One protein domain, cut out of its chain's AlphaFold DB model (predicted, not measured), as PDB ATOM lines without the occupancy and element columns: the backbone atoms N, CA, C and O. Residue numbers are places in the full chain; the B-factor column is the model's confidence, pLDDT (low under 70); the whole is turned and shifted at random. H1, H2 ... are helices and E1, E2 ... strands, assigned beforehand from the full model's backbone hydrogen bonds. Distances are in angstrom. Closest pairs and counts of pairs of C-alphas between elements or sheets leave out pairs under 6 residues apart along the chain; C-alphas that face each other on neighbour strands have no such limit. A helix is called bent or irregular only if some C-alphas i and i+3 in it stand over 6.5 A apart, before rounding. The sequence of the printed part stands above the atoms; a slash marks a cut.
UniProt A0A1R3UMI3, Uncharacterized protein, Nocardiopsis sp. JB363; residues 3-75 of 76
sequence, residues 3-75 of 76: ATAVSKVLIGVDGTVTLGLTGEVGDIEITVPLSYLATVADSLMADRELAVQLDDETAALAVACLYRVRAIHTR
ATOM      1  N   ALA A   3     325.036 204.461 171.939       71.25
ATOM      2  CA  ALA A   3     325.730 204.820 170.708       71.25
ATOM      3  C   ALA A   3     326.377 206.206 170.849       71.25
ATOM      4  O   ALA A   3     325.792 207.108 171.449       71.25
ATOM      5  N   THR A   4     327.592 206.338 170.320       73.50
ATOM      6  CA  THR A   4     328.460 207.524 170.470       73.50
ATOM      7  C   THR A   4     328.973 208.056 169.133       73.50
ATOM      8  O   THR A   4     329.716 209.033 169.099       73.50
ATOM      9  N   ALA A   5     328.664 207.377 168.026       73.88
ATOM     10  CA  ALA A   5     329.022 207.827 166.690       73.88
ATOM     11  C   ALA A   5     328.058 207.275 165.636       73.88
ATOM     12  O   ALA A   5     327.521 206.173 165.763       73.88
ATOM     13  N   VAL A   6     327.897 208.026 164.548       80.88
ATOM     14  CA  VAL A   6     327.294 207.533 163.307       80.88
ATOM     15  C   VAL A   6     328.406 206.940 162.455       80.88
ATOM     16  O   VAL A   6     329.341 207.646 162.082       80.88
ATOM     17  N   SER A   7     328.317 205.653 162.139       84.44
ATOM     18  CA  SER A   7     329.339 204.947 161.361       84.44
ATOM     19  C   SER A   7     328.998 204.832 159.884       84.44
ATOM     20  O   SER A   7     329.892 204.690 159.049       84.44
ATOM     21  N   LYS A   8     327.709 204.885 159.536       82.56
ATOM     22  CA  LYS A   8     327.255 204.556 158.185       82.56
ATOM     23  C   LYS A   8     325.922 205.209 157.867       82.56
ATOM     24  O   LYS A   8     325.029 205.267 158.704       82.56
ATOM     25  N   VAL A   9     325.767 205.638 156.620       82.75
ATOM     26  CA  VAL A   9     324.478 206.037 156.051       82.75
ATOM     27  C   VAL A   9     324.434 205.492 154.633       82.75
ATOM     28  O   VAL A   9     325.218 205.921 153.788       82.75
ATOM     29  N   LEU A  10     323.562 204.522 154.374       84.88
ATOM     30  CA  LEU A  10     323.341 203.968 153.039       84.88
ATOM     31  C   LEU A  10     321.915 204.224 152.587       84.88
ATOM     32  O   LEU A  10     320.993 204.243 153.394       84.88
ATOM     33  N   ILE A  11     321.744 204.364 151.278       80.75
ATOM     34  CA  ILE A  11     320.436 204.404 150.635       80.75
ATOM     35  C   ILE A  11     320.358 203.185 149.724       80.75
ATOM     36  O   ILE A  11     321.224 202.994 148.867       80.75
ATOM     37  N   GLY A  12     319.343 202.358 149.931       82.75
ATOM     38  CA  GLY A  12     319.029 201.239 149.062       82.75
ATOM     39  C   GLY A  12     318.330 201.711 147.791       82.75
ATOM     40  O   GLY A  12     317.513 202.632 147.804       82.75
ATOM     41  N   VAL A  13     318.622 201.046 146.672       82.44
ATOM     42  CA  VAL A  13     317.949 201.280 145.377       82.44
ATOM     43  C   VAL A  13     316.457 200.927 145.402       82.44
ATOM     44  O   VAL A  13     315.712 201.309 144.507       82.44
ATOM     45  N   ASP A  14     316.021 200.216 146.438       85.50
ATOM     46  CA  ASP A  14     314.636 199.876 146.754       85.50
ATOM     47  C   ASP A  14     313.897 200.983 147.534       85.50
ATOM     48  O   ASP A  14     312.742 200.806 147.917       85.50
ATOM     49  N   GLY A  15     314.540 202.132 147.766       82.00
ATOM     50  CA  GLY A  15     313.952 203.250 148.502       82.00
ATOM     51  C   GLY A  15     314.039 203.094 150.021       82.00
ATOM     52  O   GLY A  15     313.212 203.658 150.740       82.00
ATOM     53  N   THR A  16     315.019 202.343 150.522       86.62
ATOM     54  CA  THR A  16     315.331 202.237 151.956       86.62
ATOM     55  C   THR A  16     316.530 203.101 152.349       86.62
ATOM     56  O   THR A  16     317.330 203.508 151.511       86.62
ATOM     57  N   VAL A  17     316.659 203.410 153.638       85.81
ATOM     58  CA  VAL A  17     317.819 204.074 154.239       85.81
ATOM     59  C   VAL A  17     318.294 203.255 155.422       85.81
ATOM     60  O   VAL A  17     317.506 202.947 156.313       85.81
ATOM     61  N   THR A  18     319.586 202.952 155.443       88.62
ATOM     62  CA  THR A  18     320.265 202.294 156.558       88.62
ATOM     63  C   THR A  18     321.139 203.294 157.297       88.62
ATOM     64  O   THR A  18     322.039 203.888 156.703       88.62
ATOM     65  N   LEU A  19     320.913 203.442 158.597       87.19
ATOM     66  CA  LEU A  19     321.758 204.188 159.520       87.19
ATOM     67  C   LEU A  19     322.571 203.199 160.362       87.19
ATOM     68  O   LEU A  19     321.993 202.396 161.087       87.19
ATOM     69  N   GLY A  20     323.896 203.255 160.267       87.81
ATOM     70  CA  GLY A  20     324.800 202.549 161.171       87.81
ATOM     71  C   GLY A  20     325.219 203.453 162.322       87.81
ATOM     72  O   GLY A  20     325.646 204.590 162.107       87.81
ATOM     73  N   LEU A  21     325.090 202.935 163.536       85.94
ATOM     74  CA  LEU A  21     325.431 203.579 164.793       85.94
ATOM     75  C   LEU A  21     326.461 202.711 165.513       85.94
ATOM     76  O   LEU A  21     326.213 201.533 165.754       85.94
ATOM     77  N   THR A  22     327.594 203.295 165.881       84.88
ATOM     78  CA  THR A  22     328.616 202.619 166.685       84.88
ATOM     79  C   THR A  22     328.447 203.011 168.144       84.88
ATOM     80  O   THR A  22     328.290 204.189 168.481       84.88
ATOM     81  N   GLY A  23     328.477 202.010 169.018       81.88
ATOM     82  CA  GLY A  23     328.435 202.178 170.462       81.88
ATOM     83  C   GLY A  23     329.471 201.320 171.176       81.88
ATOM     84  O   GLY A  23     330.169 200.510 170.575       81.88
ATOM     85  N   GLU A  24     329.538 201.465 172.496       77.31
ATOM     86  CA  GLU A  24     330.557 200.806 173.333       77.31
ATOM     87  C   GLU A  24     330.507 199.269 173.286       77.31
ATOM     88  O   GLU A  24     331.500 198.605 173.568       77.31
ATOM     89  N   VAL A  25     329.350 198.700 172.938       79.69
ATOM     90  CA  VAL A  25     329.102 197.247 172.935       79.69
ATOM     91  C   VAL A  25     329.009 196.687 171.503       79.69
ATOM     92  O   VAL A  25     328.778 195.494 171.327       79.69
ATOM     93  N   GLY A  26     329.214 197.519 170.474       79.56
ATOM     94  CA  GLY A  26     329.221 197.103 169.069       79.56
ATOM     95  C   GLY A  26     328.530 198.081 168.120       79.56
ATOM     96  O   GLY A  26     328.162 199.194 168.498       79.56
ATOM     97  N   ASP A  27     328.333 197.638 166.882       83.94
ATOM     98  CA  ASP A  27     327.630 198.394 165.848       83.94
ATOM     99  C   ASP A  27     326.169 197.953 165.741       83.94
ATOM    100  O   ASP A  27     325.835 196.777 165.903       83.94
ATOM    101  N   ILE A  28     325.290 198.906 165.445       81.38
ATOM    102  CA  ILE A  28     323.864 198.692 165.204       81.38
ATOM    103  C   ILE A  28     323.517 199.304 163.858       81.38
ATOM    104  O   ILE A  28     323.867 200.447 163.587       81.38
ATOM    105  N   GLU A  29     322.792 198.562 163.026       86.00
ATOM    106  CA  GLU A  29     322.260 199.070 161.765       86.00
ATOM    107  C   GLU A  29     320.733 199.127 161.822       86.00
ATOM    108  O   GLU A  29     320.068 198.164 162.203       86.00
ATOM    109  N   ILE A  30     320.180 200.270 161.431       81.56
ATOM    110  CA  ILE A  30     318.746 200.533 161.395       81.56
ATOM    111  C   ILE A  30     318.370 200.811 159.949       81.56
ATOM    112  O   ILE A  30     318.764 201.838 159.403       81.56
ATOM    113  N   THR A  31     317.594 199.920 159.337       86.00
ATOM    114  CA  THR A  31     317.102 200.091 157.964       86.00
ATOM    115  C   THR A  31     315.616 200.410 157.976       86.00
ATOM    116  O   THR A  31     314.817 199.638 158.504       86.00
ATOM    117  N   VAL A  32     315.240 201.538 157.379       83.25
ATOM    118  CA  VAL A  32     313.850 202.001 157.278       83.25
ATOM    119  C   VAL A  32     313.519 202.435 155.850       83.25
ATOM    120  O   VAL A  32     314.422 202.812 155.106       83.25
ATOM    121  N   PRO A  33     312.245 202.441 155.429       88.38
ATOM    122  CA  PRO A  33     311.861 203.065 154.166       88.38
ATOM    123  C   PRO A  33     312.152 204.577 154.173       88.38
ATOM    124  O   PRO A  33     311.995 205.236 155.201       88.38
ATOM    125  N   LEU A  34     312.499 205.160 153.018       82.31
ATOM    126  CA  LEU A  34     312.807 206.593 152.861       82.31
ATOM    127  C   LEU A  34     311.666 207.498 153.366       82.31
ATOM    128  O   LEU A  34     311.910 208.580 153.895       82.31
ATOM    129  N   SER A  35     310.413 207.046 153.246       85.00
ATOM    130  CA  SER A  35     309.228 207.758 153.741       85.00
ATOM    131  C   SER A  35     309.192 207.919 155.267       85.00
ATOM    132  O   SER A  35     308.554 208.848 155.754       85.00
ATOM    133  N   TYR A  36     309.905 207.074 156.016       81.50
ATOM    134  CA  TYR A  36     309.970 207.097 157.482       81.50
ATOM    135  C   TYR A  36     311.129 207.955 158.015       81.50
ATOM    136  O   TYR A  36     311.282 208.089 159.227       81.50
ATOM    137  N   LEU A  37     311.929 208.578 157.137       80.12
ATOM    138  CA  LEU A  37     313.090 209.387 157.530       80.12
ATOM    139  C   LEU A  37     312.759 210.483 158.544       80.12
ATOM    140  O   LEU A  37     313.522 210.691 159.480       80.12
ATOM    141  N   ALA A  38     311.643 211.190 158.346       78.75
ATOM    142  CA  ALA A  38     311.234 212.262 159.250       78.75
ATOM    143  C   ALA A  38     310.920 211.713 160.647       78.75
ATOM    144  O   ALA A  38     311.445 212.217 161.628       78.75
ATOM    145  N   THR A  39     310.169 210.613 160.724       79.88
ATOM    146  CA  THR A  39     309.845 209.938 161.987       79.88
ATOM    147  C   THR A  39     311.095 209.449 162.717       79.88
ATOM    148  O   THR A  39     311.194 209.599 163.929       79.88
ATOM    149  N   VAL A  40     312.076 208.902 161.991       75.56
ATOM    150  CA  VAL A  40     313.354 208.476 162.581       75.56
ATOM    151  C   VAL A  40     314.146 209.675 163.099       75.56
ATOM    152  O   VAL A  40     314.653 209.625 164.213       75.56
ATOM    153  N   ALA A  41     314.232 210.760 162.328       76.75
ATOM    154  CA  ALA A  41     314.901 211.982 162.765       76.75
ATOM    155  C   ALA A  41     314.252 212.571 164.030       76.75
ATOM    156  O   ALA A  41     314.956 212.916 164.978       76.75
ATOM    157  N   ASP A  42     312.922 212.620 164.073       74.62
ATOM    158  CA  ASP A  42     312.181 213.130 165.225       74.62
ATOM    159  C   ASP A  42     312.402 212.247 166.467       74.62
ATOM    160  O   ASP A  42     312.711 212.769 167.535       74.62
ATOM    161  N   SER A  43     312.358 210.917 166.323       72.06
ATOM    162  CA  SER A  43     312.617 209.953 167.411       72.06
ATOM    163  C   SER A  43     314.043 210.065 167.971       72.06
ATOM    164  O   SER A  43     314.256 209.981 169.181       72.06
ATOM    165  N   LEU A  44     315.037 210.294 167.102       71.94
ATOM    166  CA  LEU A  44     316.433 210.486 167.507       71.94
ATOM    167  C   LEU A  44     316.625 211.779 168.313       71.94
ATOM    168  O   LEU A  44     317.376 211.772 169.287       71.94
ATOM    169  N   MET A  45     315.956 212.868 167.925       69.62
ATOM    170  CA  MET A  45     316.093 214.176 168.580       69.62
ATOM    171  C   MET A  45     315.240 214.325 169.841       69.62
ATOM    172  O   MET A  45     315.668 214.995 170.776       69.62
ATOM    173  N   ALA A  46     314.029 213.761 169.852       66.00
ATOM    174  CA  ALA A  46     313.064 213.953 170.931       66.00
ATOM    175  C   ALA A  46     313.260 212.939 172.059       66.00
ATOM    176  O   ALA A  46     313.434 213.326 173.214       66.00
ATOM    177  N   ASP A  47     313.287 211.653 171.714       58.12
ATOM    178  CA  ASP A  47     313.266 210.583 172.710       58.12
ATOM    179  C   ASP A  47     314.669 210.023 172.977       58.12
ATOM    180  O   ASP A  47     314.885 209.310 173.956       58.12
ATOM    181  N   ARG A  48     315.646 210.333 172.103       61.16
ATOM    182  CA  ARG A  48     316.958 209.655 172.030       61.16
ATOM    183  C   ARG A  48     316.813 208.129 171.999       61.16
ATOM    184  O   ARG A  48     317.747 207.408 172.352       61.16
ATOM    185  N   GLU A  49     315.639 207.652 171.596       52.88
ATOM    186  CA  GLU A  49     315.243 206.259 171.610       52.88
ATOM    187  C   GLU A  49     315.015 205.826 170.176       52.88
ATOM    188  O   GLU A  49     314.027 206.144 169.520       52.88
ATOM    189  N   LEU A  50     315.963 205.041 169.696       55.72
ATOM    190  CA  LEU A  50     315.723 204.112 168.609       55.72
ATOM    191  C   LEU A  50     316.346 202.796 169.040       55.72
ATOM    192  O   LEU A  50     317.484 202.508 168.703       55.72
ATOM    193  N   ALA A  51     315.650 202.065 169.919       55.75
ATOM    194  CA  ALA A  51     316.130 200.840 170.581       55.75
ATOM    195  C   ALA A  51     317.483 200.955 171.342       55.75
ATOM    196  O   ALA A  51     317.946 199.982 171.939       55.75
ATOM    197  N   VAL A  52     318.119 202.133 171.341       59.00
ATOM    198  CA  VAL A  52     319.488 202.424 171.788       59.00
ATOM    199  C   VAL A  52     319.508 203.856 172.314       59.00
ATOM    200  O   VAL A  52     318.951 204.741 171.669       59.00
ATOM    201  N   GLN A  53     320.160 204.085 173.456       66.44
ATOM    202  CA  GLN A  53     320.375 205.436 173.979       66.44
ATOM    203  C   GLN A  53     321.489 206.137 173.198       66.44
ATOM    204  O   GLN A  53     322.547 205.557 172.958       66.44
ATOM    205  N   LEU A  54     321.276 207.402 172.862       66.75
ATOM    206  CA  LEU A  54     322.244 208.255 172.174       66.75
ATOM    207  C   LEU A  54     322.613 209.452 173.052       66.75
ATOM    208  O   LEU A  54     321.821 209.877 173.895       66.75
ATOM    209  N   ASP A  55     323.810 210.004 172.869       75.69
ATOM    210  CA  ASP A  55     324.085 211.372 173.317       75.69
ATOM    211  C   ASP A  55     323.611 212.411 172.290       75.69
ATOM    212  O   ASP A  55     323.298 212.091 171.142       75.69
ATOM    213  N   ASP A  56     323.529 213.667 172.738       74.56
ATOM    214  CA  ASP A  56     322.981 214.775 171.951       74.56
ATOM    215  C   ASP A  56     323.759 215.029 170.658       74.56
ATOM    216  O   ASP A  56     323.164 215.321 169.622       74.56
ATOM    217  N   GLU A  57     325.085 214.893 170.702       79.69
ATOM    218  CA  GLU A  57     325.944 215.116 169.541       79.69
ATOM    219  C   GLU A  57     325.725 214.034 168.478       79.69
ATOM    220  O   GLU A  57     325.531 214.345 167.299       79.69
ATOM    221  N   THR A  58     325.663 212.765 168.893       74.69
ATOM    222  CA  THR A  58     325.422 211.640 167.982       74.69
ATOM    223  C   THR A  58     324.019 211.694 167.382       74.69
ATOM    224  O   THR A  58     323.856 211.466 166.180       74.69
ATOM    225  N   ALA A  59     323.005 212.034 168.184       74.12
ATOM    226  CA  ALA A  59     321.636 212.208 167.707       74.12
ATOM    227  C   ALA A  59     321.541 213.331 166.659       74.12
ATOM    228  O   ALA A  59     321.003 213.120 165.567       74.12
ATOM    229  N   ALA A  60     322.138 214.494 166.941       76.56
ATOM    230  CA  ALA A  60     322.163 215.621 166.013       76.56
ATOM    231  C   ALA A  60     322.887 215.280 164.699       76.56
ATOM    232  O   ALA A  60     322.409 215.627 163.614       76.56
ATOM    233  N   LEU A  61     324.012 214.558 164.774       76.94
ATOM    234  CA  LEU A  61     324.762 214.122 163.599       76.94
ATOM    235  C   LEU A  61     323.948 213.148 162.735       76.94
ATOM    236  O   LEU A  61     323.869 213.322 161.516       76.94
ATOM    237  N   ALA A  62     323.300 212.161 163.356       76.94
ATOM    238  CA  ALA A  62     322.448 211.201 162.659       76.94
ATOM    239  C   ALA A  62     321.317 211.907 161.905       76.94
ATOM    240  O   ALA A  62     321.091 211.660 160.720       76.94
ATOM    241  N   VAL A  63     320.657 212.858 162.556       79.31
ATOM    242  CA  VAL A  63     319.569 213.642 161.963       79.31
ATOM    243  C   VAL A  63     320.053 214.489 160.788       79.31
ATOM    244  O   VAL A  63     319.426 214.488 159.724       79.31
ATOM    245  N   ALA A  64     321.200 215.159 160.925       76.69
ATOM    246  CA  ALA A  64     321.797 215.928 159.836       76.69
ATOM    247  C   ALA A  64     322.093 215.045 158.608       76.69
ATOM    248  O   ALA A  64     321.797 215.430 157.472       76.69
ATOM    249  N   CYS A  65     322.616 213.837 158.832       77.69
ATOM    250  CA  CYS A  65     322.841 212.846 157.785       77.69
ATOM    251  C   CYS A  65     321.542 212.435 157.074       77.69
ATOM    252  O   CYS A  65     321.482 212.447 155.842       77.69
ATOM    253  N   LEU A  66     320.485 212.126 157.828       78.38
ATOM    254  CA  LEU A  66     319.181 211.724 157.290       78.38
ATOM    255  C   LEU A  66     318.529 212.840 156.452       78.38
ATOM    256  O   LEU A  66     318.021 212.591 155.353       78.38
ATOM    257  N   TYR A  67     318.599 214.097 156.901       77.38
ATOM    258  CA  TYR A  67     318.093 215.230 156.119       77.38
ATOM    259  C   TYR A  67     318.912 215.499 154.855       77.38
ATOM    260  O   TYR A  67     318.341 215.845 153.816       77.38
ATOM    261  N   ARG A  68     320.238 215.312 154.907       76.00
ATOM    262  CA  ARG A  68     321.111 215.433 153.731       76.00
ATOM    263  C   ARG A  68     320.713 214.431 152.649       76.00
ATOM    264  O   ARG A  68     320.606 214.813 151.485       76.00
ATOM    265  N   VAL A  69     320.442 213.187 153.046       74.12
ATOM    266  CA  VAL A  69     319.937 212.120 152.170       74.12
ATOM    267  C   VAL A  69     318.625 212.531 151.508       74.12
ATOM    268  O   VAL A  69     318.527 212.525 150.279       74.12
ATOM    269  N   ARG A  70     317.642 212.970 152.303       74.38
ATOM    270  CA  ARG A  70     316.349 213.429 151.780       74.38
ATOM    271  C   ARG A  70     316.521 214.542 150.749       74.38
ATOM    272  O   ARG A  70     315.943 214.457 149.673       74.38
ATOM    273  N   ALA A  71     317.325 215.560 151.055       74.88
ATOM    274  CA  ALA A  71     317.512 216.723 150.191       74.88
ATOM    275  C   ALA A  71     318.133 216.379 148.826       74.88
ATOM    276  O   ALA A  71     317.775 216.999 147.824       74.88
ATOM    277  N   ILE A  72     319.054 215.409 148.777       74.94
ATOM    278  CA  ILE A  72     319.649 214.926 147.523       74.94
ATOM    279  C   ILE A  72     318.601 214.180 146.695       74.94
ATOM    280  O   ILE A  72     318.496 214.417 145.495       74.94
ATOM    281  N   HIS A  73     317.794 213.327 147.327       68.12
ATOM    282  CA  HIS A  73     316.815 212.511 146.610       68.12
ATOM    283  C   HIS A  73     315.549 213.251 146.191       68.12
ATOM    284  O   HIS A  73     315.005 212.938 145.148       68.12
ATOM    285  N   THR A  74     315.102 214.270 146.925       59.91
ATOM    286  CA  THR A  74     313.981 215.118 146.476       59.91
ATOM    287  C   THR A  74     314.358 216.089 145.352       59.91
ATOM    288  O   THR A  74     313.493 216.805 144.859       59.91
ATOM    289  N   ARG A  75     315.649 216.193 145.002       55.69
ATOM    290  CA  ARG A  75     316.153 217.029 143.897       55.69
ATOM    291  C   ARG A  75     316.372 216.252 142.593       55.69
ATOM    292  O   ARG A  75     316.648 216.897 141.583       55.69
TER     293      ARG A  75
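Overview. This is residues 3 to 75 of the 76 residues of an uncharacterized protein of Nocardiopsis sp. JB363 (UniProt A0A1R3UMI3). A twisted sheet of three antiparallel strands has one face covered by a helical hairpin, H1 and H2 side by side along the strands; its other face is bare. The 73 printed residues run E1, E2, E3, H1, H2, a mixed class, with sheet order E1, E2, E3. The whole is compact, radius of gyration of the C-alphas 11.4 A, but elongated, spanning 35 by 22 by 16 A.

Along the chain. E1, residues 3 to 11, starts at C-alpha 3 (325.730, 204.820, 170.708), spans 20.8 A and bends by 50 degrees at residue 7. E2 is residues 16 to 23, 22.7 A; E3 is residues 26 to 33, 23.6 A. H1, residues 34 to 46, 19.5 A, is irregular: C-alphas 35 and 38 are 7.4 A apart. H2, residues 56 to 73, 26.2 A, ends at C-alpha 73 (316.815, 212.511, 146.610).

Arrangement. The sheet is a meander, each strand the antiparallel neighbour of the one before. N 7 and O 20 are 2.9 A apart in hairpin E1 and E2, N 19 and O 30 2.8 A in hairpin E2 and E3, within hydrogen-bond range. H2 is over E1 and E2, height over the sheet 9.8 A; H1 is over E3, on the same face, height 10.1 A. H1 and H2 touch, closest C-alphas Ala 41 and Val 63, 5.0 A, at a shallow tilt of 21 degrees, opposite ways. Every O i to N i+4 pair is within hydrogen-bond range in H2, 7 of 9 in H1.

Size, cuts and confidence. The C-alphas farthest apart, Val 25 and Arg 75, are 37.4 A apart. The printed part has no cut and no long link. Residues 45 to 54 and 73 to 75 have pLDDT under 70.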